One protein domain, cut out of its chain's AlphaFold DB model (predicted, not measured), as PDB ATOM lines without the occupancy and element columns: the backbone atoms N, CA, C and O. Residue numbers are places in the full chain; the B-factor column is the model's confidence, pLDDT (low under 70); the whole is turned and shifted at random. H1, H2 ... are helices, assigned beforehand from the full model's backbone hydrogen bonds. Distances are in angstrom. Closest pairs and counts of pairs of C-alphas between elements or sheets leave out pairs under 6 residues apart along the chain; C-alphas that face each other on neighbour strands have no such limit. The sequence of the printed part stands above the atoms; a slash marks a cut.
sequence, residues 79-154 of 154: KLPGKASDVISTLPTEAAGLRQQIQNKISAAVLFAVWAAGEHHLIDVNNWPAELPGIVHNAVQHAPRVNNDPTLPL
ATOM      1  N   LYS A  79      29.662  59.687 -44.457       85.06
ATOM      2  CA  LYS A  79      29.269  58.357 -44.932       85.06
ATOM      3  C   LYS A  79      29.611  57.273 -43.920       85.06
ATOM      4  O   LYS A  79      28.995  56.210 -43.961       85.06
ATOM      5  N   LEU A  80      30.545  57.527 -43.003       83.69
ATOM      6  CA  LEU A  80      31.036  56.527 -42.059       83.69
ATOM      7  C   LEU A  80      29.948  55.924 -41.155       83.69
ATOM      8  O   LEU A  80      29.912  54.696 -41.028       83.69
ATOM      9  N   PRO A  81      29.005  56.711 -40.591       85.81
ATOM     10  CA  PRO A  81      27.889  56.145 -39.831       85.81
ATOM     11  C   PRO A  81      26.971  55.257 -40.689       85.81
ATOM     12  O   PRO A  81      26.483  54.222 -40.224       85.81
ATOM     13  N   GLY A  82      26.763  55.634 -41.957       87.69
ATOM     14  CA  GLY A  82      26.008  54.845 -42.934       87.69
ATOM     15  C   GLY A  82      26.710  53.528 -43.255       87.69
ATOM     16  O   GLY A  82      26.107  52.472 -43.117       87.69
ATOM     17  N   LYS A  83      28.019  53.573 -43.533       91.81
ATOM     18  CA  LYS A  83      28.855  52.387 -43.776       91.81
ATOM     19  C   LYS A  83      28.795  51.398 -42.610       91.81
ATOM     20  O   LYS A  83      28.668  50.199 -42.835       91.81
ATOM     21  N   ALA A  84      28.859  51.880 -41.366       92.38
ATOM     22  CA  ALA A  84      28.725  51.020 -40.189       92.38
ATOM     23  C   ALA A  84      27.345  50.343 -40.141       92.38
ATOM     24  O   ALA A  84      27.252  49.145 -39.881       92.38
ATOM     25  N   SER A  85      26.282  51.096 -40.437       93.69
ATOM     26  CA  SER A  85      24.913  50.573 -40.485       93.69
ATOM     27  C   SER A  85      24.732  49.528 -41.587       93.69
ATOM     28  O   SER A  85      24.175  48.463 -41.325       93.69
ATOM     29  N   ASP A  86      25.255  49.797 -42.784       94.19
ATOM     30  CA  ASP A  86      25.184  48.898 -43.935       94.19
ATOM     31  C   ASP A  86      25.886  47.575 -43.630       94.19
ATOM     32  O   ASP A  86      25.288  46.513 -43.786       94.19
ATOM     33  N   VAL A  87      27.115  47.623 -43.106       95.56
ATOM     34  CA  VAL A  87      27.872  46.417 -42.743       95.56
ATOM     35  C   VAL A  87      27.112  45.588 -41.708       95.56
ATOM     36  O   VAL A  87      26.911  44.393 -41.917       95.56
ATOM     37  N   ILE A  88      26.629  46.210 -40.629       96.56
ATOM     38  CA  ILE A  88      25.862  45.508 -39.593       96.56
ATOM     39  C   ILE A  88      24.572  44.899 -40.154       96.56
ATOM     40  O   ILE A  88      24.201  43.798 -39.758       96.56
ATOM     41  N   SER A  89      23.900  45.570 -41.093       92.88
ATOM     42  CA  SER A  89      22.646  45.079 -41.677       92.88
ATOM     43  C   SER A  89      22.797  43.768 -42.458       92.88
ATOM     44  O   SER A  89      21.818  43.044 -42.625       92.88
ATOM     45  N   THR A  90      24.017  43.450 -42.909       93.62
ATOM     46  CA  THR A  90      24.326  42.203 -43.628       93.62
ATOM     47  C   THR A  90      24.635  41.024 -42.710       93.62
ATOM     48  O   THR A  90      24.720  39.889 -43.181       93.62
ATOM     49  N   LEU A  91      24.823  41.269 -41.410       94.25
ATOM     50  CA  LEU A  91      25.213  40.230 -40.467       94.25
ATOM     51  C   LEU A  91      24.006  39.391 -40.026       94.25
ATOM     52  O   LEU A  91      22.893  39.909 -39.896       94.25
ATOM     53  N   PRO A  92      24.213  38.084 -39.782       89.00
ATOM     54  CA  PRO A  92      23.164  37.223 -39.267       89.00
ATOM     55  C   PRO A  92      22.756  37.658 -37.860       89.00
ATOM     56  O   PRO A  92      23.584  38.088 -37.054       89.00
ATOM     57  N   THR A  93      21.472  37.491 -37.552       83.75
ATOM     58  CA  THR A  93      20.935  37.832 -36.240       83.75
ATOM     59  C   THR A  93      19.976  36.794 -35.697       83.75
ATOM     60  O   THR A  93      19.253  36.140 -36.447       83.75
ATOM     61  N   GLU A  94      20.000  36.646 -34.375       81.75
ATOM     62  CA  GLU A  94      19.157  35.714 -33.625       81.75
ATOM     63  C   GLU A  94      17.827  36.350 -33.195       81.75
ATOM     64  O   GLU A  94      16.863  35.648 -32.891       81.75
ATOM     65  N   ALA A  95      17.759  37.684 -33.169       80.56
ATOM     66  CA  ALA A  95      16.552  38.424 -32.828       80.56
ATOM     67  C   ALA A  95      15.711  38.739 -34.071       80.56
ATOM     68  O   ALA A  95      16.223  38.842 -35.183       80.56
ATOM     69  N   ALA A  96      14.416  38.977 -33.864       80.50
ATOM     70  CA  ALA A  96      13.494  39.426 -34.904       80.50
ATOM     71  C   ALA A  96      12.806  40.738 -34.500       80.50
ATOM     72  O   ALA A  96      12.809  41.130 -33.332       80.50
ATOM     73  N   GLY A  97      12.201  41.415 -35.476       85.38
ATOM     74  CA  GLY A  97      11.334  42.566 -35.229       85.38
ATOM     75  C   GLY A  97      12.066  43.763 -34.619       85.38
ATOM     76  O   GLY A  97      13.127  44.173 -35.091       85.38
ATOM     77  N   LEU A  98      11.473  44.366 -33.591       84.12
ATOM     78  CA  LEU A  98      11.971  45.607 -33.002       84.12
ATOM     79  C   LEU A  98      13.275  45.398 -32.225       84.12
ATOM     80  O   LEU A  98      14.204  46.199 -32.364       84.12
ATOM     81  N   ARG A  99      13.404  44.276 -31.512       84.38
ATOM     82  CA  ARG A  99      14.656  43.877 -30.860       84.38
ATOM     83  C   ARG A  99      15.831  43.798 -31.832       84.38
ATOM     84  O   ARG A  99      16.892  44.349 -31.543       84.38
ATOM     85  N   GLN A 100      15.637  43.184 -32.999       87.88
ATOM     86  CA  GLN A 100      16.656  43.146 -34.054       87.88
ATOM     87  C   GLN A 100      17.061  44.558 -34.491       87.88
ATOM     88  O   GLN A 100      18.247  44.861 -34.599       87.88
ATOM     89  N   GLN A 101      16.091  45.445 -34.720       87.19
ATOM     90  CA  GLN A 101      16.376  46.820 -35.137       87.19
ATOM     91  C   GLN A 101      17.181  47.586 -34.083       87.19
ATOM     92  O   GLN A 101      18.102  48.326 -34.431       87.19
ATOM     93  N   ILE A 102      16.856  47.406 -32.801       87.06
ATOM     94  CA  ILE A 102      17.582  48.023 -31.688       87.06
ATOM     95  C   ILE A 102      19.013  47.482 -31.624       87.06
ATOM     96  O   ILE A 102      19.958  48.271 -31.604       87.06
ATOM     97  N   GLN A 103      19.191  46.160 -31.663       90.38
ATOM     98  CA  GLN A 103      20.515  45.535 -31.647       90.38
ATOM     99  C   GLN A 103      21.366  45.973 -32.844       90.38
ATOM    100  O   GLN A 103      22.542  46.292 -32.664       90.38
ATOM    101  N   ASN A 104      20.786  46.078 -34.042       92.31
ATOM    102  CA  ASN A 104      21.489  46.563 -35.231       92.31
ATOM    103  C   ASN A 104      21.918  48.026 -35.072       92.31
ATOM    104  O   ASN A 104      23.071  48.359 -35.341       92.31
ATOM    105  N   LYS A 105      21.036  48.899 -34.570       90.81
ATOM    106  CA  LYS A 105      21.373  50.308 -34.304       90.81
ATOM    107  C   LYS A 105      22.498  50.445 -33.281       90.81
ATOM    108  O   LYS A 105      23.429  51.215 -33.499       90.81
ATOM    109  N   ILE A 106      22.436  49.686 -32.187       91.31
ATOM    110  CA  ILE A 106      23.477  49.696 -31.153       91.31
ATOM    111  C   ILE A 106      24.791  49.157 -31.725       91.31
ATOM    112  O   ILE A 106      25.830  49.783 -31.541       91.31
ATOM    113  N   SER A 107      24.756  48.056 -32.477       94.88
ATOM    114  CA  SER A 107      25.950  47.477 -33.108       94.88
ATOM    115  C   SER A 107      26.608  48.451 -34.082       94.88
ATOM    116  O   SER A 107      27.823  48.613 -34.049       94.88
ATOM    117  N   ALA A 108      25.820  49.150 -34.903       93.38
ATOM    118  CA  ALA A 108      26.333  50.157 -35.827       93.38
ATOM    119  C   ALA A 108      26.964  51.340 -35.082       93.38
ATOM    120  O   ALA A 108      28.049  51.788 -35.448       93.38
ATOM    121  N   ALA A 109      26.332  51.808 -34.000       89.50
ATOM    122  CA  ALA A 109      26.881  52.873 -33.165       89.50
ATOM    123  C   ALA A 109      28.200  52.459 -32.489       89.50
ATOM    124  O   ALA A 109      29.145  53.246 -32.470       89.50
ATOM    125  N   VAL A 110      28.287  51.225 -31.979       92.62
ATOM    126  CA  VAL A 110      29.515  50.681 -31.378       92.62
ATOM    127  C   VAL A 110      30.608  50.511 -32.434       92.62
ATOM    128  O   VAL A 110      31.743  50.915 -32.196       92.62
ATOM    129  N   LEU A 111      30.286  49.979 -33.614       94.44
ATOM    130  CA  LEU A 111      31.251  49.815 -34.702       94.44
ATOM    131  C   LEU A 111      31.795  51.170 -35.174       94.44
ATOM    132  O   LEU A 111      33.007  51.340 -35.296       94.44
ATOM    133  N   PHE A 112      30.913  52.154 -35.362       91.38
ATOM    134  CA  PHE A 112      31.314  53.520 -35.690       91.38
ATOM    135  C   PHE A 112      32.199  54.130 -34.596       91.38
ATOM    136  O   PHE A 112      33.205  54.760 -34.915       91.38
ATOM    137  N   ALA A 113      31.880  53.910 -33.319       88.62
ATOM    138  CA  ALA A 113      32.703  54.375 -32.207       88.62
ATOM    139  C   ALA A 113      34.123  53.784 -32.242       88.62
ATOM    140  O   ALA A 113      35.093  54.522 -32.070       88.62
ATOM    141  N   VAL A 114      34.254  52.480 -32.512       91.56
ATOM    142  CA  VAL A 114      35.558  51.806 -32.642       91.56
ATOM    143  C   VAL A 114      36.354  52.379 -33.809       91.56
ATOM    144  O   VAL A 114      37.518  52.733 -33.637       91.56
ATOM    145  N   TRP A 115      35.728  52.533 -34.977       91.19
ATOM    146  CA  TRP A 115      36.374  53.141 -36.139       91.19
ATOM    147  C   TRP A 115      36.813  54.578 -35.867       91.19
ATOM    148  O   TRP A 115      37.969  54.912 -36.102       91.19
ATOM    149  N   ALA A 116      35.937  55.406 -35.295       85.25
ATOM    150  CA  ALA A 116      36.262  56.783 -34.941       85.25
ATOM    151  C   ALA A 116      37.439  56.855 -33.952       85.25
ATOM    152  O   ALA A 116      38.337  57.675 -34.133       85.25
ATOM    153  N   ALA A 117      37.473  55.973 -32.947       84.81
ATOM    154  CA  ALA A 117      38.589  55.860 -32.008       84.81
ATOM    155  C   ALA A 117      39.890  55.388 -32.685       84.81
ATOM    156  O   ALA A 117      40.966  55.884 -32.349       84.81
ATOM    157  N   GLY A 118      39.806  54.468 -33.650       86.25
ATOM    158  CA  GLY A 118      40.939  54.027 -34.468       86.25
ATOM    159  C   GLY A 118      41.555  55.156 -35.275       86.25
ATOM    160  O   GLY A 118      42.766  55.344 -35.247       86.25
ATOM    161  N   GLU A 119      40.717  55.971 -35.904       82.31
ATOM    162  CA  GLU A 119      41.140  57.126 -36.695       82.31
ATOM    163  C   GLU A 119      41.911  58.163 -35.859       82.31
ATOM    164  O   GLU A 119      42.838  58.796 -36.361       82.31
ATOM    165  N   HIS A 120      41.598  58.323 -34.562       77.06
ATOM    166  CA  HIS A 120      42.426  59.137 -33.648       77.06
ATOM    167  C   HIS A 120      43.851  58.603 -33.491       77.06
ATOM    168  O   HIS A 120      44.772  59.366 -33.212       77.06
ATOM    169  N   HIS A 121      44.022  57.300 -33.681       80.62
ATOM    170  CA  HIS A 121      45.291  56.589 -33.609       80.62
ATOM    171  C   HIS A 121      45.812  56.211 -35.003       80.62
ATOM    172  O   HIS A 121      46.661  55.330 -35.114       80.62
ATOM    173  N   LEU A 122      45.335  56.894 -36.056       83.88
ATOM    174  CA  LEU A 122      45.763  56.710 -37.449       83.88
ATOM    175  C   LEU A 122      45.464  55.312 -38.024       83.88
ATOM    176  O   LEU A 122      46.163  54.848 -38.923       83.88
ATOM    177  N   ILE A 123      44.433  54.639 -37.508       87.06
ATOM    178  CA  ILE A 123      43.937  53.355 -38.014       87.06
ATOM    179  C   ILE A 123      42.685  53.627 -38.851       87.06
ATOM    180  O   ILE A 123      41.624  53.910 -38.288       87.06
ATOM    181  N   ASP A 124      42.806  53.516 -40.175       87.81
ATOM    182  CA  ASP A 124      41.674  53.682 -41.092       87.81
ATOM    183  C   ASP A 124      40.655  52.554 -40.891       87.81
ATOM    184  O   ASP A 124      41.001  51.421 -40.535       87.81
ATOM    185  N   VAL A 125      39.386  52.828 -41.180       87.56
ATOM    186  CA  VAL A 125      38.316  51.821 -41.269       87.56
ATOM    187  C   VAL A 125      38.725  50.564 -42.037       87.56
ATOM    188  O   VAL A 125      38.370  49.459 -41.631       87.56
ATOM    189  N   ASN A 126      39.487  50.703 -43.120       89.31
ATOM    190  CA  ASN A 126      39.925  49.577 -43.946       89.31
ATOM    191  C   ASN A 126      41.140  48.824 -43.368       89.31
ATOM    192  O   ASN A 126      41.506  47.775 -43.894       89.31
ATOM    193  N   ASN A 127      41.779  49.338 -42.310       92.50
ATOM    194  CA  ASN A 127      42.866  48.655 -41.602       92.50
ATOM    195  C   ASN A 127      42.367  47.745 -40.474       92.50
ATOM    196  O   ASN A 127      43.141  46.942 -39.950       92.50
ATOM    197  N   TRP A 128      41.098  47.863 -40.085       94.31
ATOM    198  CA  TRP A 128      40.516  46.986 -39.080       94.31
ATOM    199  C   TRP A 128      40.336  45.556 -39.612       94.31
ATOM    200  O   TRP A 128      40.076  45.373 -40.803       94.31
ATOM    201  N   PRO A 129      40.427  44.530 -38.740       95.56
ATOM    202  CA  PRO A 129      40.139  43.154 -39.125       95.56
ATOM    203  C   PRO A 129      38.730  43.015 -39.711       95.56
ATOM    204  O   PRO A 129      37.777  43.612 -39.198       95.56
ATOM    205  N   ALA A 130      38.586  42.194 -40.752       94.12
ATOM    206  CA  ALA A 130      37.307  41.968 -41.427       94.12
ATOM    207  C   ALA A 130      36.246  41.361 -40.491       94.12
ATOM    208  O   ALA A 130      35.048  41.518 -40.716       94.12
ATOM    209  N   GLU A 131      36.680  40.698 -39.420       96.12
ATOM    210  CA  GLU A 131      35.842  40.069 -38.404       96.12
ATOM    211  C   GLU A 131      35.289  41.068 -37.378       96.12
ATOM    212  O   GLU A 131      34.323  40.749 -36.683       96.12
ATOM    213  N   LEU A 132      35.866  42.276 -37.273       96.69
ATOM    214  CA  LEU A 132      35.485  43.270 -36.264       96.69
ATOM    215  C   LEU A 132      33.970  43.556 -36.239       96.69
ATOM    216  O   LEU A 132      33.404  43.546 -35.144       96.69
ATOM    217  N   PRO A 133      33.278  43.771 -37.377       96.94
ATOM    218  CA  PRO A 133      31.834  43.989 -37.362       96.94
ATOM    219  C   PRO A 133      31.060  42.814 -36.758       96.94
ATOM    220  O   PRO A 133      30.139  43.030 -35.973       96.94
ATOM    221  N   GLY A 134      31.466  41.578 -37.069       96.69
ATOM    222  CA  GLY A 134      30.872  40.362 -36.509       96.69
ATOM    223  C   GLY A 134      31.093  40.248 -35.003       96.69
ATOM    224  O   GLY A 134      30.158  39.939 -34.269       96.69
ATOM    225  N   ILE A 135      32.299  40.573 -34.530       97.12
ATOM    226  CA  ILE A 135      32.641  40.595 -33.100       97.12
ATOM    227  C   ILE A 135      31.783  41.625 -32.357       97.12
ATOM    228  O   ILE A 135      31.183  41.303 -31.332       97.12
ATOM    229  N   VAL A 136      31.690  42.849 -32.885       96.56
ATOM    230  CA  VAL A 136      30.862  43.916 -32.304       96.56
ATOM    231  C   VAL A 136      29.396  43.494 -32.257       96.56
ATOM    232  O   VAL A 136      28.753  43.623 -31.215       96.56
ATOM    233  N   HIS A 137      28.871  42.966 -33.364       95.69
ATOM    234  CA  HIS A 137      27.473  42.559 -33.447       95.69
ATOM    235  C   HIS A 137      27.144  41.429 -32.468       95.69
ATOM    236  O   HIS A 137      26.173  41.527 -31.715       95.69
ATOM    237  N   ASN A 138      27.994  40.400 -32.406       95.00
ATOM    238  CA  ASN A 138      27.836  39.289 -31.476       95.00
ATOM    239  C   ASN A 138      27.883  39.756 -30.013       95.00
ATOM    240  O   ASN A 138      27.043  39.345 -29.210       95.00
ATOM    241  N   ALA A 139      28.801  40.665 -29.670       95.50
ATOM    242  CA  ALA A 139      28.884  41.226 -28.326       95.50
ATOM    243  C   ALA A 139      27.596  41.968 -27.928       95.50
ATOM    244  O   ALA A 139      27.111  41.801 -26.809       95.50
ATOM    245  N   VAL A 140      27.002  42.744 -28.842       93.12
ATOM    246  CA  VAL A 140      25.725  43.440 -28.599       93.12
ATOM    247  C   VAL A 140      24.572  42.452 -28.438       93.12
ATOM    248  O   VAL A 140      23.772  42.605 -27.516       93.12
ATOM    249  N   GLN A 141      24.507  41.414 -29.274       90.75
ATOM    250  CA  GLN A 141      23.485  40.364 -29.179       90.75
ATOM    251  C   GLN A 141      23.520  39.601 -27.859       90.75
ATOM    252  O   GLN A 141      22.485  39.105 -27.430       90.75
ATOM    253  N   HIS A 142      24.671  39.539 -27.191       91.00
ATOM    254  CA  HIS A 142      24.838  38.840 -25.916       91.00
ATOM    255  C   HIS A 142      24.918  39.787 -24.710       91.00
ATOM    256  O   HIS A 142      25.043  39.324 -23.578       91.00
ATOM    257  N   ALA A 143      24.809  41.105 -24.911       90.00
ATOM    258  CA  ALA A 143      24.917  42.093 -23.843       90.00
ATOM    259  C   ALA A 143      23.663  42.083 -22.940       90.00
ATOM    260  O   ALA A 143      22.593  42.534 -23.364       90.00
ATOM    261  N   PRO A 144      23.760  41.676 -21.654       85.12
ATOM    262  CA  PRO A 144      22.584  41.534 -20.791       85.12
ATOM    263  C   PRO A 144      21.815  42.841 -20.600       85.12
ATOM    264  O   PRO A 144      20.593  42.838 -20.549       85.12
ATOM    265  N   ARG A 145      22.523  43.976 -20.538       80.25
ATOM    266  CA  ARG A 145      21.903  45.299 -20.370       80.25
ATOM    267  C   ARG A 145      21.180  45.795 -21.619       80.25
ATOM    268  O   ARG A 145      20.346  46.667 -21.485       80.25
ATOM    269  N   VAL A 146      21.489  45.265 -22.802       77.88
ATOM    270  CA  VAL A 146      20.745  45.567 -24.036       77.88
ATOM    271  C   VAL A 146      19.527  44.651 -24.147       77.88
ATOM    272  O   VAL A 146      18.452  45.082 -24.544       77.88
ATOM    273  N   ASN A 147      19.681  43.385 -23.760       76.19
ATOM    274  CA  ASN A 147      18.664  42.355 -23.985       76.19
ATOM    275  C   ASN A 147      17.600  42.252 -22.884       76.19
ATOM    276  O   ASN A 147      16.496  41.768 -23.153       76.19
ATOM    277  N   ASN A 148      17.938  42.682 -21.667       76.38
ATOM    278  CA  ASN A 148      17.074  42.626 -20.487       76.38
ATOM    279  C   ASN A 148      16.618  44.016 -20.026       76.38
ATOM    280  O   ASN A 148      16.114  44.136 -18.912       76.38
ATOM    281  N   ASP A 149      16.830  45.063 -20.828       65.31
ATOM    282  CA  ASP A 149      16.334  46.396 -20.492       65.31
ATOM    283  C   ASP A 149      14.800  46.412 -20.602       65.31
ATOM    284  O   ASP A 149      14.272  46.267 -21.708       65.31
ATOM    285  N   PRO A 150      14.060  46.591 -19.492       57.53
ATOM    286  CA  PRO A 150      12.600  46.619 -19.523       57.53
ATOM    287  C   PRO A 150      12.049  47.865 -20.232       57.53
ATOM    288  O   PRO A 150      10.854  47.930 -20.510       57.53
ATOM    289  N   THR A 151      12.896  48.862 -20.506       58.00
ATOM    290  CA  THR A 151      12.529  50.087 -21.227       58.00
ATOM    291  C   THR A 151      12.694  49.961 -22.742       58.00
ATOM    292  O   THR A 151      12.194  50.810 -23.481       58.00
ATOM    293  N   LEU A 152      13.344  48.893 -23.223       53.91
ATOM    294  CA  LEU A 152      13.466  48.597 -24.645       53.91
ATOM    295  C   LEU A 152      12.333  47.642 -25.069       53.91
ATOM    296  O   LEU A 152      12.189  46.563 -24.492       53.91
ATOM    297  N   PRO A 153      11.506  48.015 -26.059       52.12
ATOM    298  CA  PRO A 153      10.387  47.184 -26.492       52.12
ATOM    299  C   PRO A 153      10.871  45.878 -27.149       52.12
ATOM    300  O   PRO A 153      11.867  45.871 -27.877       52.12
ATOM    301  N   LEU A 154      10.158  44.781 -26.853       51.81
ATOM    302  CA  LEU A 154      10.381  43.435 -27.406       51.81
ATOM    303  C   LEU A 154      10.202  43.405 -28.931       51.81
ATOM    304  O   LEU A 154       9.195  43.962 -29.422       51.81
TER     305      LEU A 154
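Overview. This is residues 79 to 154 of the 154 residues of an uncharacterized protein of Arthrobacter sp. (UniProt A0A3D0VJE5). A long helix, H2, makes the long axis, and two shorter helices, H1 and H3, pack slantwise on its middle stretch, the three centres making a triangle. The short helix H4 lies near H2, and after it the last residues, 148 to 154, form a tail with no named element at the end of the long axis where H2 begins. The printed part has 76 residues with four named helices, in the order H1, H2, H3, H4, and no named strand; the class is all helix. It is compact, with a radius of gyration of the C-alphas of 12.7 A, and elongated, spanning 39 by 21 by 20 A.

Along the chain. The longest helix, H2, has residues 97 to 120 and measures 35.3 A, from C-alpha 97 at (11.334, 42.566, -35.229) to C-alpha 120 at (42.426, 59.137, -33.648). Before it comes H1, residues 80 to 89, 14.2 A long, beginning with C-alpha 80 at (31.036, 56.527, -42.059). After it come H3, residues 132 to 141, also 14.2 A long, and H4, residues 144 to 147, 5.1 A long, ending with C-alpha 147 at (18.664, 42.355, -23.985).

Arrangement. H2 touches H1 with residues 104 to 112 alone; the closest C-alphas, those of Ser 85 and Ala 108, are 4.9 A apart. These two helices form a hairpin, running opposite ways at a steep tilt of 42 degrees. H2 touches H3 with residues 103 to 111 alone; the closest C-alphas, those of Ser 107 and His 137, are 5.2 A apart. This is a second hairpin, again opposite ways at a steep tilt of 42 degrees. H1 and H3 touch, the closest C-alphas being those of Ile 88 and Pro 133, 6.6 A apart, and run the same way at a steep tilt of 65 degrees. The packing of these three helices is mostly crossed, with no pair at a shallow tilt. H4 is close to H2 but not clearly touching, with the C-alphas of Gln 103 and Val 146 closest at 7.6 A. H4 is also close to H3 but not clearly touching, with the C-alphas of Val 140 and Val 146 closest at 7.1 A. H1 and H4 are apart. In H1, H2 and H3 every O i to N i+4 pair is within hydrogen-bond range; H4 is too short for such a pair, and its 1 O i to N i+3 pair is within range.

Size, cuts and confidence. The two C-alphas farthest apart are those of Leu 122 and Leu 154, at 39.1 A. The printed part has no cut and ends at residue 154, the chain's last residue. The link from H2 to H3, with 11 residues, is long; that from H1 to H2, with 7, is short, and that from H3 to H4, with 2, is tight. The mean pLDDT of the printed part is 86.6, and residues 149 to 154 of the model are under 70.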